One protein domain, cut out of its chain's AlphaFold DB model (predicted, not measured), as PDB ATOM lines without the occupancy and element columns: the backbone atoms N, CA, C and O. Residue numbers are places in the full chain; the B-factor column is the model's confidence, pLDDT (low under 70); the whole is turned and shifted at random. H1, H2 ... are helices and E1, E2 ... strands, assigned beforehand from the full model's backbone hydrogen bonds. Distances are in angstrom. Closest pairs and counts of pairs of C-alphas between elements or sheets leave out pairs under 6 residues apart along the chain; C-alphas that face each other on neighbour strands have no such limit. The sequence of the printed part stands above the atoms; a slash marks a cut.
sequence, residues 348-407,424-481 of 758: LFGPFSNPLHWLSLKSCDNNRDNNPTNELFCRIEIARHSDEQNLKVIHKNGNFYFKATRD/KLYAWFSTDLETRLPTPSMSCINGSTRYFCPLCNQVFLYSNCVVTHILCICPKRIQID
ATOM      1  N   LEU A 348      30.037 -16.836  64.725       89.50
ATOM      2  CA  LEU A 348      30.226 -16.024  63.519       89.50
ATOM      3  C   LEU A 348      31.686 -16.024  63.052       89.50
ATOM      4  O   LEU A 348      32.597 -15.877  63.862       89.50
ATOM      5  N   PHE A 349      31.887 -16.097  61.736       87.62
ATOM      6  CA  PHE A 349      33.192 -15.984  61.081       87.62
ATOM      7  C   PHE A 349      33.118 -14.945  59.951       87.62
ATOM      8  O   PHE A 349      32.273 -15.046  59.061       87.62
ATOM      9  N   GLY A 350      33.981 -13.929  59.995       84.00
ATOM     10  CA  GLY A 350      33.943 -12.748  59.124       84.00
ATOM     11  C   GLY A 350      34.588 -11.539  59.823       84.00
ATOM     12  O   GLY A 350      35.322 -11.748  60.790       84.00
ATOM     13  N   PRO A 351      34.311 -10.293  59.395       84.62
ATOM     14  CA  PRO A 351      33.444  -9.910  58.277       84.62
ATOM     15  C   PRO A 351      34.071 -10.179  56.899       84.62
ATOM     16  O   PRO A 351      35.283 -10.355  56.766       84.62
ATOM     17  N   PHE A 352      33.244 -10.158  55.855       84.44
ATOM     18  CA  PHE A 352      33.678 -10.022  54.464       84.44
ATOM     19  C   PHE A 352      32.677  -9.200  53.641       84.44
ATOM     20  O   PHE A 352      31.480  -9.225  53.899       84.44
ATOM     21  N   SER A 353      33.164  -8.457  52.644       78.50
ATOM     22  CA  SER A 353      32.364  -7.455  51.917       78.50
ATOM     23  C   SER A 353      31.600  -7.993  50.702       78.50
ATOM     24  O   SER A 353      30.555  -7.455  50.351       78.50
ATOM     25  N   ASN A 354      32.095  -9.049  50.046       82.38
ATOM     26  CA  ASN A 354      31.492  -9.600  48.828       82.38
ATOM     27  C   ASN A 354      31.000 -11.047  49.062       82.38
ATOM     28  O   ASN A 354      31.831 -11.942  49.253       82.38
ATOM     29  N   PRO A 355      29.679 -11.313  48.987       80.38
ATOM     30  CA  PRO A 355      29.097 -12.621  49.296       80.38
ATOM     31  C   PRO A 355      29.418 -13.706  48.259       80.38
ATOM     32  O   PRO A 355      29.263 -14.890  48.551       80.38
ATOM     33  N   LEU A 356      29.877 -13.323  47.062       83.00
ATOM     34  CA  LEU A 356      30.266 -14.238  45.986       83.00
ATOM     35  C   LEU A 356      31.781 -14.499  45.948       83.00
ATOM     36  O   LEU A 356      32.221 -15.407  45.250       83.00
ATOM     37  N   HIS A 357      32.594 -13.750  46.703       80.06
ATOM     38  CA  HIS A 357      34.057 -13.864  46.650       80.06
ATOM     39  C   HIS A 357      34.556 -15.268  47.018       80.06
ATOM     40  O   HIS A 357      35.378 -15.835  46.305       80.06
ATOM     41  N   TRP A 358      34.015 -15.870  48.081       81.25
ATOM     42  CA  TRP A 358      34.409 -17.212  48.519       81.25
ATOM     43  C   TRP A 358      34.005 -18.314  47.516       81.25
ATOM     44  O   TRP A 358      34.776 -19.247  47.296       81.25
ATOM     45  N   LEU A 359      32.863 -18.165  46.827       81.44
ATOM     46  CA  LEU A 359      32.452 -19.040  45.714       81.44
ATOM     47  C   LEU A 359      33.401 -18.909  44.509       81.44
ATOM     48  O   LEU A 359      33.769 -19.907  43.882       81.44
ATOM     49  N   SER A 360      33.831 -17.682  44.202       72.00
ATOM     50  CA  SER A 360      34.789 -17.394  43.132       72.00
ATOM     51  C   SER A 360      36.183 -17.945  43.441       72.00
ATOM     52  O   SER A 360      36.792 -18.553  42.565       72.00
ATOM     53  N   LEU A 361      36.662 -17.830  44.687       69.25
ATOM     54  CA  LEU A 361      37.910 -18.457  45.146       69.25
ATOM     55  C   LEU A 361      37.854 -19.987  45.032       69.25
ATOM     56  O   LEU A 361      38.805 -20.608  44.573       69.25
ATOM     57  N   LYS A 362      36.710 -20.607  45.352       65.56
ATOM     58  CA  LYS A 362      36.475 -22.050  45.139       65.56
ATOM     59  C   LYS A 362      36.361 -22.447  43.659       65.56
ATOM     60  O   LYS A 362      36.365 -23.634  43.350       65.56
ATOM     61  N   SER A 363      36.292 -21.470  42.753       53.69
ATOM     62  CA  SER A 363      36.296 -21.656  41.295       53.69
ATOM     63  C   SER A 363      37.654 -21.333  40.643       53.69
ATOM     64  O   SER A 363      37.835 -21.625  39.459       53.69
ATOM     65  N   CYS A 364      38.597 -20.739  41.388       37.88
ATOM     66  CA  CYS A 364      39.864 -20.209  40.877       37.88
ATOM     67  C   CYS A 364      41.060 -20.674  41.723       37.88
ATOM     68  O   CYS A 364      41.424 -20.034  42.710       37.88
ATOM     69  N   ASP A 365      41.736 -21.741  41.291       41.50
ATOM     70  CA  ASP A 365      43.094 -22.018  41.762       41.50
ATOM     71  C   ASP A 365      44.034 -20.848  41.412       41.50
ATOM     72  O   ASP A 365      43.987 -20.318  40.299       41.50
ATOM     73  N   ASN A 366      44.961 -20.548  42.331       40.22
ATOM     74  CA  ASN A 366      46.000 -19.501  42.279       40.22
ATOM     75  C   ASN A 366      45.585 -18.074  42.703       40.22
ATOM     76  O   ASN A 366      45.663 -17.142  41.910       40.22
ATOM     77  N   ASN A 367      45.350 -17.868  44.006       40.34
ATOM     78  CA  ASN A 367      46.286 -17.031  44.775       40.34
ATOM     79  C   ASN A 367      46.219 -17.325  46.285       40.34
ATOM     80  O   ASN A 367      45.139 -17.359  46.870       40.34
ATOM     81  N   ARG A 368      47.374 -17.511  46.939       45.41
ATOM     82  CA  ARG A 368      47.484 -17.502  48.410       45.41
ATOM     83  C   ARG A 368      48.091 -16.182  48.865       45.41
ATOM     84  O   ARG A 368      49.227 -16.131  49.325       45.41
ATOM     85  N   ASP A 369      47.312 -15.114  48.734       46.38
ATOM     86  CA  ASP A 369      47.581 -13.892  49.485       46.38
ATOM     87  C   ASP A 369      47.447 -14.206  50.982       46.38
ATOM     88  O   ASP A 369      46.472 -14.843  51.390       46.38
ATOM     89  N   ASN A 370      48.412 -13.765  51.800       45.94
ATOM     90  CA  ASN A 370      48.494 -14.046  53.245       45.94
ATOM     91  C   ASN A 370      47.462 -13.244  54.072       45.94
ATOM     92  O   ASN A 370      47.795 -12.597  55.061       45.94
ATOM     93  N   ASN A 371      46.201 -13.265  53.644       58.28
ATOM     94  CA  ASN A 371      45.058 -12.683  54.334       58.28
ATOM     95  C   ASN A 371      44.308 -13.801  55.088       58.28
ATOM     96  O   ASN A 371      43.895 -14.772  54.446       58.28
ATOM     97  N   PRO A 372      44.083 -13.696  56.413       54.91
ATOM     98  CA  PRO A 372      43.399 -14.741  57.183       54.91
ATOM     99  C   PRO A 372      41.968 -15.033  56.698       54.91
ATOM    100  O   PRO A 372      41.493 -16.159  56.859       54.91
ATOM    101  N   THR A 373      41.285 -14.086  56.039       60.12
ATOM    102  CA  THR A 373      39.970 -14.367  55.430       60.12
ATOM    103  C   THR A 373      40.077 -15.353  54.265       60.12
ATOM    104  O   THR A 373      39.226 -16.230  54.135       60.12
ATOM    105  N   ASN A 374      41.155 -15.302  53.472       64.56
ATOM    106  CA  ASN A 374      41.403 -16.265  52.396       64.56
ATOM    107  C   ASN A 374      41.725 -17.664  52.941       64.56
ATOM    108  O   ASN A 374      41.270 -18.651  52.365       64.56
ATOM    109  N   GLU A 375      42.440 -17.775  54.066       66.50
ATOM    110  CA  GLU A 375      42.667 -19.064  54.739       66.50
ATOM    111  C   GLU A 375      41.345 -19.692  55.222       66.50
ATOM    112  O   GLU A 375      41.115 -20.888  55.019       66.50
ATOM    113  N   LEU A 376      40.441 -18.879  55.781       71.56
ATOM    114  CA  LEU A 376      39.088 -19.299  56.153       71.56
ATOM    115  C   LEU A 376      38.268 -19.733  54.924       71.56
ATOM    116  O   LEU A 376      37.719 -20.835  54.920       71.56
ATOM    117  N   PHE A 377      38.230 -18.925  53.857       80.00
ATOM    118  CA  PHE A 377      37.536 -19.280  52.610       80.00
ATOM    119  C   PHE A 377      38.092 -20.569  51.987       80.00
ATOM    120  O   PHE A 377      37.330 -21.384  51.475       80.00
ATOM    121  N   CYS A 378      39.404 -20.814  52.076       72.00
ATOM    122  CA  CYS A 378      40.007 -22.062  51.608       72.00
ATOM    123  C   CYS A 378      39.516 -23.286  52.398       72.00
ATOM    124  O   CYS A 378      39.354 -24.351  51.800       72.00
ATOM    125  N   ARG A 379      39.223 -23.151  53.699       78.75
ATOM    126  CA  ARG A 379      38.725 -24.247  54.557       78.75
ATOM    127  C   ARG A 379      37.222 -24.518  54.458       78.75
ATOM    128  O   ARG A 379      36.805 -25.617  54.800       78.75
ATOM    129  N   ILE A 380      36.421 -23.564  53.985       86.12
ATOM    130  CA  ILE A 380      34.963 -23.715  53.848       86.12
ATOM    131  C   ILE A 380      34.620 -24.251  52.450       86.12
ATOM    132  O   ILE A 380      34.917 -23.621  51.437       86.12
ATOM    133  N   GLU A 381      34.045 -25.446  52.362       86.00
ATOM    134  CA  GLU A 381      33.476 -26.027  51.139       86.00
ATOM    135  C   GLU A 381      32.049 -25.485  50.877       86.00
ATOM    136  O   GLU A 381      31.434 -24.838  51.727       86.00
ATOM    137  N   ILE A 382      31.523 -25.708  49.668       89.56
ATOM    138  CA  ILE A 382      30.175 -25.275  49.265       89.56
ATOM    139  C   ILE A 382      29.203 -26.423  49.550       89.56
ATOM    140  O   ILE A 382      29.382 -27.508  48.997       89.56
ATOM    141  N   ALA A 383      28.171 -26.194  50.365       90.19
ATOM    142  CA  ALA A 383      27.128 -27.191  50.600       90.19
ATOM    143  C   ALA A 383      26.315 -27.406  49.315       90.19
ATOM    144  O   ALA A 383      25.771 -26.461  48.735       90.19
ATOM    145  N   ARG A 384      26.236 -28.655  48.859       86.81
ATOM    146  CA  ARG A 384      25.549 -29.067  47.627       86.81
ATOM    147  C   ARG A 384      24.035 -29.152  47.843       86.81
ATOM    148  O   ARG A 384      23.277 -28.886  46.911       86.81
ATOM    149  N   HIS A 385      23.623 -29.500  49.062       82.19
ATOM    150  CA  HIS A 385      22.243 -29.621  49.530       82.19
ATOM    151  C   HIS A 385      22.103 -29.078  50.965       82.19
ATOM    152  O   HIS A 385      23.104 -28.793  51.623       82.19
ATOM    153  N   SER A 386      20.865 -28.931  51.440       84.00
ATOM    154  CA  SER A 386      20.518 -28.435  52.783       84.00
ATOM    155  C   SER A 386      21.116 -29.262  53.922       84.00
ATOM    156  O   SER A 386      21.476 -28.723  54.962       84.00
ATOM    157  N   ASP A 387      21.222 -30.573  53.731       84.50
ATOM    158  CA  ASP A 387      21.351 -31.515  54.851       84.50
ATOM    159  C   ASP A 387      22.814 -31.710  55.285       84.50
ATOM    160  O   ASP A 387      23.080 -32.115  56.413       84.50
ATOM    161  N   GLU A 388      23.773 -31.347  54.424       86.44
ATOM    162  CA  GLU A 388      25.189 -31.210  54.794       86.44
ATOM    163  C   GLU A 388      25.568 -29.783  55.243       86.44
ATOM    164  O   GLU A 388      26.696 -29.555  55.679       86.44
ATOM    165  N   GLN A 389      24.650 -28.807  55.165       90.19
ATOM    166  CA  GLN A 389      24.936 -27.400  55.459       90.19
ATOM    167  C   GLN A 389      25.104 -27.135  56.967       90.19
ATOM    168  O   GLN A 389      24.135 -26.940  57.709       90.19
ATOM    169  N   ASN A 390      26.353 -27.009  57.418       91.25
ATOM    170  CA  ASN A 390      26.685 -26.647  58.802       91.25
ATOM    171  C   ASN A 390      27.061 -25.161  59.005       91.25
ATOM    172  O   ASN A 390      27.096 -24.688  60.145       91.25
ATOM    173  N   LEU A 391      27.251 -24.390  57.925       92.75
ATOM    174  CA  LEU A 391      27.413 -22.930  57.949       92.75
ATOM    175  C   LEU A 391      26.374 -22.227  57.053       92.75
ATOM    176  O   LEU A 391      26.058 -22.689  55.955       92.75
ATOM    177  N   LYS A 392      25.882 -21.050  57.461       93.00
ATOM    178  CA  LYS A 392      25.072 -20.168  56.601       93.00
ATOM    179  C   LYS A 392      25.645 -18.758  56.477       93.00
ATOM    180  O   LYS A 392      25.964 -18.136  57.485       93.00
ATOM    181  N   VAL A 393      25.757 -18.247  55.255       93.06
ATOM    182  CA  VAL A 393      26.110 -16.849  54.976       93.06
ATOM    183  C   VAL A 393      24.928 -15.963  55.362       93.06
ATOM    184  O   VAL A 393      23.812 -16.196  54.905       93.06
ATOM    185  N   ILE A 394      25.176 -14.953  56.193       91.69
ATOM    186  CA  ILE A 394      24.207 -13.926  56.597       91.69
ATOM    187  C   ILE A 394      24.745 -12.530  56.273       91.69
ATOM    188  O   ILE A 394      25.958 -12.323  56.287       91.69
ATOM    189  N   HIS A 395      23.843 -11.577  56.032       90.25
ATOM    190  CA  HIS A 395      24.161 -10.149  55.968       90.25
ATOM    191  C   HIS A 395      23.878  -9.481  57.323       90.25
ATOM    192  O   HIS A 395      22.848  -9.757  57.942       90.25
ATOM    193  N   LYS A 396      24.788  -8.621  57.788       86.75
ATOM    194  CA  LYS A 396      24.652  -7.764  58.974       86.75
ATOM    195  C   LYS A 396      25.506  -6.509  58.803       86.75
ATOM    196  O   LYS A 396      26.694  -6.629  58.523       86.75
ATOM    197  N   ASN A 397      24.939  -5.331  59.057       85.62
ATOM    198  CA  ASN A 397      25.666  -4.058  59.152       85.62
ATOM    199  C   ASN A 397      26.583  -3.805  57.927       85.62
ATOM    200  O   ASN A 397      27.789  -3.595  58.074       85.62
ATOM    201  N   GLY A 398      26.035  -3.931  56.711       82.62
ATOM    202  CA  GLY A 398      26.778  -3.781  55.448       82.62
ATOM    203  C   GLY A 398      27.838  -4.858  55.155       82.62
ATOM    204  O   GLY A 398      28.619  -4.705  54.218       82.62
ATOM    205  N   ASN A 399      27.918  -5.921  55.962       86.81
ATOM    206  CA  ASN A 399      28.949  -6.956  55.896       86.81
ATOM    207  C   ASN A 399      28.343  -8.367  55.902       86.81
ATOM    208  O   ASN A 399      27.234  -8.600  56.384       86.81
ATOM    209  N   PHE A 400      29.100  -9.338  55.397       90.38
ATOM    210  CA  PHE A 400      28.724 -10.748  55.388       90.38
ATOM    211  C   PHE A 400      29.537 -11.558  56.399       90.38
ATOM    212  O   PHE A 400      30.707 -11.274  56.666       90.38
ATOM    213  N   TYR A 401      28.895 -12.580  56.960       90.69
ATOM    214  CA  TYR A 401      29.470 -13.498  57.942       90.69
ATOM    215  C   TYR A 401      28.981 -14.919  57.665       90.69
ATOM    216  O   TYR A 401      27.819 -15.111  57.304       90.69
ATOM    217  N   PHE A 402      29.816 -15.930  57.905       92.50
ATOM    218  CA  PHE A 402      29.335 -17.301  58.077       92.50
ATOM    219  C   PHE A 402      28.839 -17.469  59.514       92.50
ATOM    220  O   PHE A 402      29.559 -17.130  60.450       92.50
ATOM    221  N   LYS A 403      27.635 -18.012  59.698       92.44
ATOM    222  CA  LYS A 403      27.062 -18.389  60.993       92.44
ATOM    223  C   LYS A 403      26.919 -19.906  61.078       92.44
ATOM    224  O   LYS A 403      26.283 -20.491  60.203       92.44
ATOM    225  N   ALA A 404      27.447 -20.538  62.124       92.38
ATOM    226  CA  ALA A 404      27.240 -21.969  62.357       92.38
ATOM    227  C   ALA A 404      25.747 -22.294  62.568       92.38
ATOM    228  O   ALA A 404      25.059 -21.602  63.326       92.38
ATOM    229  N   THR A 405      25.228 -23.320  61.889       89.75
ATOM    230  CA  THR A 405      23.812 -23.743  61.980       89.75
ATOM    231  C   THR A 405      23.577 -24.756  63.102       89.75
ATOM    232  O   THR A 405      22.494 -24.781  63.693       89.75
ATOM    233  N   ARG A 406      24.613 -25.532  63.432       88.00
ATOM    234  CA  ARG A 406      24.673 -26.544  64.492       88.00
ATOM    235  C   ARG A 406      26.028 -26.508  65.194       88.00
ATOM    236  O   ARG A 406      26.974 -25.924  64.666       88.00
ATOM    237  N   ASP A 407      26.101 -27.143  66.352       85.12
ATOM    238  CA  ASP A 407      27.358 -27.435  67.036       85.12
ATOM    239  C   ASP A 407      28.142 -28.511  66.265       85.12
ATOM    240  O   ASP A 407      27.550 -29.368  65.598       85.12
ATOM    241  N   LYS A 424      34.287 -31.182  58.538       83.06
ATOM    242  CA  LYS A 424      34.254 -30.468  57.257       83.06
ATOM    243  C   LYS A 424      33.229 -29.343  57.309       83.06
ATOM    244  O   LYS A 424      32.077 -29.579  57.654       83.06
ATOM    245  N   LEU A 425      33.628 -28.138  56.915       88.81
ATOM    246  CA  LEU A 425      32.756 -26.967  56.905       88.81
ATOM    247  C   LEU A 425      32.102 -26.808  55.531       88.81
ATOM    248  O   LEU A 425      32.811 -26.611  54.548       88.81
ATOM    249  N   TYR A 426      30.773 -26.838  55.471       91.25
ATOM    250  CA  TYR A 426      29.982 -26.655  54.256       91.25
ATOM    251  C   TYR A 426      29.048 -25.454  54.418       91.25
ATOM    252  O   TYR A 426      28.127 -25.465  55.242       91.25
ATOM    253  N   ALA A 427      29.276 -24.412  53.618       92.25
ATOM    254  CA  ALA A 427      28.466 -23.201  53.634       92.25
ATOM    255  C   ALA A 427      27.463 -23.139  52.478       92.25
ATOM    256  O   ALA A 427      27.749 -23.543  51.350       92.25
ATOM    257  N   TRP A 428      26.310 -22.539  52.754       93.50
ATOM    258  CA  TRP A 428      25.408 -21.980  51.746       93.50
ATOM    259  C   TRP A 428      24.807 -20.667  52.263       93.50
ATOM    260  O   TRP A 428      25.220 -20.172  53.311       93.50
ATOM    261  N   PHE A 429      23.873 -20.061  51.540       91.88
ATOM    262  CA  PHE A 429      23.222 -18.821  51.965       91.88
ATOM    263  C   PHE A 429      22.176 -19.062  53.065       91.88
ATOM    264  O   PHE A 429      21.771 -20.197  53.322       91.88
ATOM    265  N   SER A 430      21.765 -18.003  53.766       88.50
ATOM    266  CA  SER A 430      20.519 -18.026  54.536       88.50
ATOM    267  C   SER A 430      19.317 -17.923  53.597       88.50
ATOM    268  O   SER A 430      19.431 -17.373  52.503       88.50
ATOM    269  N   THR A 431      18.155 -18.405  54.041       86.19
ATOM    270  CA  THR A 431      16.891 -18.368  53.288       86.19
ATOM    271  C   THR A 431      16.576 -16.970  52.744       86.19
ATOM    272  O   THR A 431      16.182 -16.825  51.592       86.19
ATOM    273  N   ASP A 432      16.843 -15.933  53.542       85.06
ATOM    274  CA  ASP A 432      16.631 -14.519  53.202       85.06
ATOM    275  C   ASP A 432      17.440 -14.104  51.959       85.06
ATOM    276  O   ASP A 432      16.911 -13.468  51.047       85.06
ATOM    277  N   LEU A 433      18.712 -14.514  51.893       84.56
ATOM    278  CA  LEU A 433      19.591 -14.281  50.744       84.56
ATOM    279  C   LEU A 433      19.310 -15.259  49.593       84.56
ATOM    280  O   LEU A 433      19.470 -14.885  48.435       84.56
ATOM    281  N   GLU A 434      18.851 -16.476  49.884       83.12
ATOM    282  CA  GLU A 434      18.509 -17.493  48.885       83.12
ATOM    283  C   GLU A 434      17.316 -17.088  48.007       83.12
ATOM    284  O   GLU A 434      17.336 -17.348  46.803       83.12
ATOM    285  N   THR A 435      16.345 -16.335  48.546       83.31
ATOM    286  CA  THR A 435      15.287 -15.703  47.724       83.31
ATOM    287  C   THR A 435      15.840 -14.793  46.620       83.31
ATOM    288  O   THR A 435      15.193 -14.605  45.589       83.31
ATOM    289  N   ARG A 436      17.049 -14.248  46.814       83.88
ATOM    290  CA  ARG A 436      17.755 -13.377  45.868       83.88
ATOM    291  C   ARG A 436      18.737 -14.146  44.971       83.88
ATOM    292  O   ARG A 436      19.565 -13.504  44.336       83.88
ATOM    293  N   LEU A 437      18.694 -15.482  44.889       86.25
ATOM    294  CA  LEU A 437      19.590 -16.274  44.028       86.25
ATOM    295  C   LEU A 437      18.907 -16.771  42.735       86.25
ATOM    296  O   LEU A 437      17.689 -16.958  42.700       86.25
ATOM    297  N   PRO A 438      19.669 -17.040  41.653       84.56
ATOM    298  CA  PRO A 438      19.127 -17.645  40.436       84.56
ATOM    299  C   PRO A 438      18.496 -19.023  40.690       84.56
ATOM    300  O   PRO A 438      19.190 -19.964  41.067       84.56
ATOM    301  N   THR A 439      17.198 -19.171  40.419       81.19
ATOM    302  CA  THR A 439      16.480 -20.440  40.616       81.19
ATOM    303  C   THR A 439      17.034 -21.549  39.703       81.19
ATOM    304  O   THR A 439      17.036 -21.383  38.477       81.19
ATOM    305  N   PRO A 440      17.482 -22.700  40.244       80.38
ATOM    306  CA  PRO A 440      17.938 -23.818  39.427       80.38
ATOM    307  C   PRO A 440      16.740 -24.493  38.748       80.38
ATOM    308  O   PRO A 440      15.723 -24.768  39.382       80.38
ATOM    309  N   SER A 441      16.846 -24.786  37.450       83.31
ATOM    310  CA  SER A 441      15.792 -25.525  36.742       83.31
ATOM    311  C   SER A 441      15.906 -27.019  37.055       83.31
ATOM    312  O   SER A 441      17.013 -27.552  37.073       83.31
ATOM    313  N   MET A 442      14.786 -27.696  37.323       86.00
ATOM    314  CA  MET A 442      14.758 -29.088  37.794       86.00
ATOM    315  C   MET A 442      13.913 -29.981  36.876       86.00
ATOM    316  O   MET A 442      12.872 -29.570  36.372       86.00
ATOM    317  N   SER A 443      14.350 -31.226  36.691       79.94
ATOM    318  CA  SER A 443      13.615 -32.288  35.998       79.94
ATOM    319  C   SER A 443      13.865 -33.637  36.666       79.94
ATOM    320  O   SER A 443      15.015 -33.976  36.943       79.94
ATOM    321  N   CYS A 444      12.819 -34.436  36.873       78.25
ATOM    322  CA  CYS A 444      12.961 -35.820  37.321       78.25
ATOM    323  C   CYS A 444      13.187 -36.733  36.108       78.25
ATOM    324  O   CYS A 444      12.350 -36.783  35.209       78.25
ATOM    325  N   ILE A 445      14.308 -37.456  36.080       71.00
ATOM    326  CA  ILE A 445      14.682 -38.388  35.009       71.00
ATOM    327  C   ILE A 445      14.994 -39.742  35.651       71.00
ATOM    328  O   ILE A 445      15.866 -39.840  36.517       71.00
ATOM    329  N   ASN A 446      14.266 -40.782  35.235       68.19
ATOM    330  CA  ASN A 446      14.376 -42.158  35.742       68.19
ATOM    331  C   ASN A 446      14.305 -42.246  37.283       68.19
ATOM    332  O   ASN A 446      15.067 -42.972  37.910       68.19
ATOM    333  N   GLY A 447      13.430 -41.447  37.903       75.12
ATOM    334  CA  GLY A 447      13.294 -41.344  39.363       75.12
ATOM    335  C   GLY A 447      14.363 -40.492  40.064       75.12
ATOM    336  O   GLY A 447      14.155 -40.108  41.209       75.12
ATOM    337  N   SER A 448      15.462 -40.130  39.392       77.50
ATOM    338  CA  SER A 448      16.468 -39.204  39.932       77.50
ATOM    339  C   SER A 448      16.103 -37.745  39.647       77.50
ATOM    340  O   SER A 448      15.766 -37.394  38.513       77.50
ATOM    341  N   THR A 449      16.201 -36.871  40.647       83.81
ATOM    342  CA  THR A 449      16.179 -35.420  40.428       83.81
ATOM    343  C   THR A 449      17.458 -34.994  39.707       83.81
ATOM    344  O   THR A 449      18.563 -35.425  40.037       83.81
ATOM    345  N   ARG A 450      17.311 -34.167  38.671       88.06
ATOM    346  CA  ARG A 450      18.418 -33.579  37.912       88.06
ATOM    347  C   ARG A 450      18.173 -32.093  37.765       88.06
ATOM    348  O   ARG A 450      17.087 -31.679  37.357       88.06
ATOM    349  N   TYR A 451      19.191 -31.302  38.069       87.69
ATOM    350  CA  TYR A 451      19.141 -29.853  37.943       87.69
ATOM    351  C   TYR A 451      19.920 -29.428  36.700       87.69
ATOM    352  O   TYR A 451      20.913 -30.060  36.341       87.69
ATOM    353  N   PHE A 452      19.486 -28.374  36.019       90.75
ATOM    354  CA  PHE A 452      20.138 -27.885  34.808       90.75
ATOM    355  C   PHE A 452      20.257 -26.363  34.794       90.75
ATOM    356  O   PHE A 452      19.390 -25.635  35.281       90.75
ATOM    357  N   CYS A 453      21.362 -25.874  34.232       88.31
ATOM    358  CA  CYS A 453      21.583 -24.446  34.055       88.31
ATOM    359  C   CYS A 453      20.755 -23.930  32.861       88.31
ATOM    360  O   CYS A 453      21.009 -24.370  31.737       88.31
ATOM    361  N   PRO A 454      19.842 -22.956  33.044       86.12
ATOM    362  CA  PRO A 454      18.981 -22.454  31.969       86.12
ATOM    363  C   PRO A 454      19.720 -21.610  30.913       86.12
ATOM    364  O   PRO A 454      19.121 -21.218  29.919       86.12
ATOM    365  N   LEU A 455      21.009 -21.307  31.121       86.69
ATOM    366  CA  LEU A 455      21.831 -20.509  30.200       86.69
ATOM    367  C   LEU A 455      22.708 -21.362  29.271       86.69
ATOM    368  O   LEU A 455      23.052 -20.916  28.180       86.69
ATOM    369  N   CYS A 456      23.114 -22.560  29.703       86.94
ATOM    370  CA  CYS A 456      24.075 -23.409  28.982       86.94
ATOM    371  C   CYS A 456      23.662 -24.890  28.878       86.94
ATOM    372  O   CYS A 456      24.404 -25.682  28.302       86.94
ATOM    373  N   ASN A 457      22.515 -25.271  29.453       87.19
ATOM    374  CA  ASN A 457      21.959 -26.628  29.493       87.19
ATOM    375  C   ASN A 457      22.870 -27.718  30.102       87.19
ATOM    376  O   ASN A 457      22.579 -28.906  29.960       87.19
ATOM    377  N   GLN A 458      23.935 -27.346  30.825       84.19
ATOM    378  CA  GLN A 458      24.710 -28.297  31.633       84.19
ATOM    379  C   GLN A 458      23.841 -28.885  32.753       84.19
ATOM    380  O   GLN A 458      23.036 -28.170  33.357       84.19
ATOM    381  N   VAL A 459      24.019 -30.182  33.020       85.75
ATOM    382  CA  VAL A 459      23.238 -30.975  33.980       85.75
ATOM    383  C   VAL A 459      24.080 -31.288  35.217       85.75
ATOM    384  O   VAL A 459      25.253 -31.635  35.106       85.75
ATOM    385  N   PHE A 460      23.460 -31.194  36.388       87.19
ATOM    386  CA  PHE A 460      24.070 -31.331  37.705       87.19
ATOM    387  C   PHE A 460      23.206 -32.231  38.604       87.19
ATOM    388  O   PHE A 460      21.999 -32.385  38.392       87.19
ATOM    389  N   LEU A 461      23.833 -32.825  39.620       85.38
ATOM    390  CA  LEU A 461      23.167 -33.691  40.603       85.38
ATOM    391  C   LEU A 461      22.456 -32.914  41.721       85.38
ATOM    392  O   LEU A 461      21.499 -33.424  42.290       85.38
ATOM    393  N   TYR A 462      22.896 -31.688  42.015       87.00
ATOM    394  CA  TYR A 462      22.456 -30.922  43.184       87.00
ATOM    395  C   TYR A 462      22.091 -29.478  42.814       87.00
ATOM    396  O   TYR A 462      22.693 -28.896  41.905       87.00
ATOM    397  N   SER A 463      21.136 -28.890  43.541       88.56
ATOM    398  CA  SER A 463      20.617 -27.531  43.327       88.56
ATOM    399  C   SER A 463      21.715 -26.472  43.403       88.56
ATOM    400  O   SER A 463      21.908 -25.694  42.466       88.56
ATOM    401  N   ASN A 464      22.484 -26.483  44.490       89.94
ATOM    402  CA  ASN A 464      23.406 -25.405  44.845       89.94
ATOM    403  C   ASN A 464      24.603 -25.355  43.881       89.94
ATOM    404  O   ASN A 464      25.138 -24.285  43.577       89.94
ATOM    405  N   CYS A 465      24.968 -26.504  43.298       89.25
ATOM    406  CA  CYS A 465      25.955 -26.596  42.225       89.25
ATOM    407  C   CYS A 465      25.506 -25.863  40.948       89.25
ATOM    408  O   CYS A 465      26.337 -25.235  40.295       89.25
ATOM    409  N   VAL A 466      24.209 -25.883  40.607       88.88
ATOM    410  CA  VAL A 466      23.677 -25.113  39.465       88.88
ATOM    411  C   VAL A 466      23.708 -23.620  39.754       88.88
ATOM    412  O   VAL A 466      24.121 -22.852  38.892       88.88
ATOM    413  N   VAL A 467      23.314 -23.207  40.960       89.38
ATOM    414  CA  VAL A 467      23.330 -21.793  41.369       89.38
ATOM    415  C   VAL A 467      24.764 -21.248  41.356       89.38
ATOM    416  O   VAL A 467      25.033 -20.222  40.730       89.38
ATOM    417  N   THR A 468      25.712 -21.995  41.932       87.94
ATOM    418  CA  THR A 468      27.154 -21.690  41.888       87.94
ATOM    419  C   THR A 468      27.667 -21.617  40.448       87.94
ATOM    420  O   THR A 468      28.358 -20.662  40.090       87.94
ATOM    421  N   HIS A 469      27.289 -22.578  39.594       88.00
ATOM    422  CA  HIS A 469      27.658 -22.556  38.182       88.00
ATOM    423  C   HIS A 469      27.120 -21.308  37.477       88.00
ATOM    424  O   HIS A 469      27.894 -20.631  36.806       88.00
ATOM    425  N   ILE A 470      25.827 -20.988  37.629       87.31
ATOM    426  CA  ILE A 470      25.210 -19.795  37.032       87.31
ATOM    427  C   ILE A 470      26.004 -18.556  37.438       87.31
ATOM    428  O   ILE A 470      26.413 -17.809  36.558       87.31
ATOM    429  N   LEU A 471      26.241 -18.360  38.738       85.56
ATOM    430  CA  LEU A 471      26.863 -17.149  39.271       85.56
ATOM    431  C   LEU A 471      28.333 -16.996  38.854       85.56
ATOM    432  O   LEU A 471      28.695 -15.928  38.360       85.56
ATOM    433  N   CYS A 472      29.154 -18.039  39.031       82.38
ATOM    434  CA  CYS A 472      30.621 -17.922  39.010       82.38
ATOM    435  C   CYS A 472      31.317 -18.565  37.796       82.38
ATOM    436  O   CYS A 472      32.472 -18.247  37.527       82.38
ATOM    437  N   ILE A 473      30.666 -19.493  37.077       85.00
ATOM    438  CA  ILE A 473      31.342 -20.385  36.106       85.00
ATOM    439  C   ILE A 473      30.708 -20.326  34.706       85.00
ATOM    440  O   ILE A 473      31.356 -20.655  33.712       85.00
ATOM    441  N   CYS A 474      29.436 -19.942  34.593       85.81
ATOM    442  CA  CYS A 474      28.663 -20.140  33.372       85.81
ATOM    443  C   CYS A 474      29.189 -19.286  32.201       85.81
ATOM    444  O   CYS A 474      29.014 -18.065  32.213       85.81
ATOM    445  N   PRO A 475      29.733 -19.892  31.123       81.12
ATOM    446  CA  PRO A 475      30.315 -19.130  30.016       81.12
ATOM    447  C   PRO A 475      29.256 -18.300  29.288       81.12
ATOM    448  O   PRO A 475      29.556 -17.233  28.767       81.12
ATOM    449  N   LYS A 476      27.995 -18.750  29.304       82.00
ATOM    450  CA  LYS A 476      26.872 -18.003  28.735       82.00
ATOM    451  C   LYS A 476      26.424 -16.825  29.603       82.00
ATOM    452  O   LYS A 476      25.930 -15.860  29.037       82.00
ATOM    453  N   ARG A 477      26.644 -16.848  30.926       82.88
ATOM    454  CA  ARG A 477      26.458 -15.659  31.777       82.88
ATOM    455  C   ARG A 477      27.582 -14.651  31.553       82.88
ATOM    456  O   ARG A 477      27.297 -13.497  31.273       82.88
ATOM    457  N   ILE A 478      28.834 -15.110  31.572       76.62
ATOM    458  CA  ILE A 478      30.017 -14.265  31.336       76.62
ATOM    459  C   ILE A 478      29.920 -13.568  29.964       76.62
ATOM    460  O   ILE A 478      30.177 -12.374  29.872       76.62
ATOM    461  N   GLN A 479      29.451 -14.274  28.924       72.25
ATOM    462  CA  GLN A 479      29.177 -13.691  27.602       72.25
ATOM    463  C   GLN A 479      28.087 -12.604  27.607       72.25
ATOM    464  O   GLN A 479      28.189 -11.666  26.825       72.25
ATOM    465  N   ILE A 480      27.058 -12.711  28.459       73.56
ATOM    466  CA  ILE A 480      26.004 -11.687  28.599       73.56
ATOM    467  C   ILE A 480      26.545 -10.468  29.354       73.56
ATOM    468  O   ILE A 480      26.367  -9.343  28.893       73.56
ATOM    469  N   ASP A 481      27.239 -10.696  30.470       63.25
ATOM    470  CA  ASP A 481      27.825  -9.642  31.307       63.25
ATOM    471  C   ASP A 481      28.925  -8.849  30.562       63.25
ATOM    472  O   ASP A 481      29.196  -7.701  30.904       63.25
TER     473      ASP A 481
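AT A GLANCE: This is residues 348 to 407 and 424 to 481 of the 758 residues of the protein "Hypothetical protein" of Oppiella nova (UniProt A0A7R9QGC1). This domain has two lobes: the larger is a strongly twisted, curled sheet of five strands, with H2 between its two edge strands E1 and E2, and the smaller holds the hairpin E6 and E7 with helix H4. H4 lies between the large sheet and that hairpin, and H5 turns off from H4's end at a steep tilt. The printed part has 118 residues with five named helices and seven named strands, in the order E1 H1 H2 E2 E3 E4 E5 H3 E6 E7 H4 H5; the class is mixed, helices and strands. The large sheet runs E1 E4 E3 E5 E2 and is mixed, while the sheet E6 E7 is antiparallel. The whole is compact, with a radius of gyration of the C-alphas of 14.9 A and spans of 44 by 35 by 26 A.

IN THESE COORDINATES: Find C-alpha 348 at (30.226, -16.024, 63.519); there E1 begins, residues 348 to 352. Its neighbour E4, residues 399 to 404, covers 16.4 A, and E3, residues 391 to 396, covers 15.4 A. Next come E5, residues 425 to 429, at 13.5 A, and E2, residues 380 to 382. Look between E1 and E2 in the chain for H1, residues 357 to 361, and H2, residues 372 to 379, which is 10.9 A long. After E5 come H3, residues 431 to 434, then E6, residues 441 to 445, and E7, residues 448 to 452, each strand 13.0 A long. H4, residues 463 to 473, starts with C-alpha 463 at (20.617, -27.531, 43.327) and measures 14.8 A. H5, residues 475 to 481, ends with C-alpha 481 at (27.825, -9.642, 31.307).

HOW THE PARTS SIT: Start with the hairpin E3 and E4, antiparallel, where N 394 and O 401 are 2.9 A apart. E1 is antiparallel to E4, with N 349 and O 402 at 2.9 A. On the other side of E3 is E5, parallel to it, with N 393 and O 428 at 2.8 A. E2 is parallel to E5, with N 381 and O 425 at 2.8 A; the pairing is staggered, E5 using residues 425 to 427 for E2 and 427 to 429 for E3. H2 is on this sheet at a height over the sheet of 8.0 A, over none of its strands but only just, with 2 of its C-alphas falling on E1 and 2 on E2. H1, H3 and H4 only graze the sheet. H1 only just touches H2, with 3 pairs of C-alphas within 8 A, the closest being those of Trp 358 and Phe 377 at 5.5 A. H1 also only just touches H4, again with 3 pairs, the closest C-alphas being those of Ser 360 and Cys 472 at 5.9 A. In the hairpin E6 and E7, N 443 and O 450 are 2.9 A apart. The closest C-alphas of E7 and H4 are those of Tyr 451 and Ser 463, 6.0 A apart. H4 and H5 are close but not clearly touching, the closest C-alphas being those of Ile 470 and Arg 477 at 6.8 A, with a steep tilt of 60 degrees, the same way. In H1, H2, H4 and H5 every O i to N i+4 pair is within hydrogen-bond range; H3 is too short for such a pair.

THE WHOLE: The two C-alphas farthest apart, those of Asn 370 and Asn 446, are 47.5 A apart. Residues 408 to 423 are not printed, and C-alphas 407 and 424 are 12.3 A apart across this cut. Of the links that are printed whole, none is long. The mean pLDDT of the printed part is 80.7; look for values under 70 at residues 361 to 375, 446 and 481.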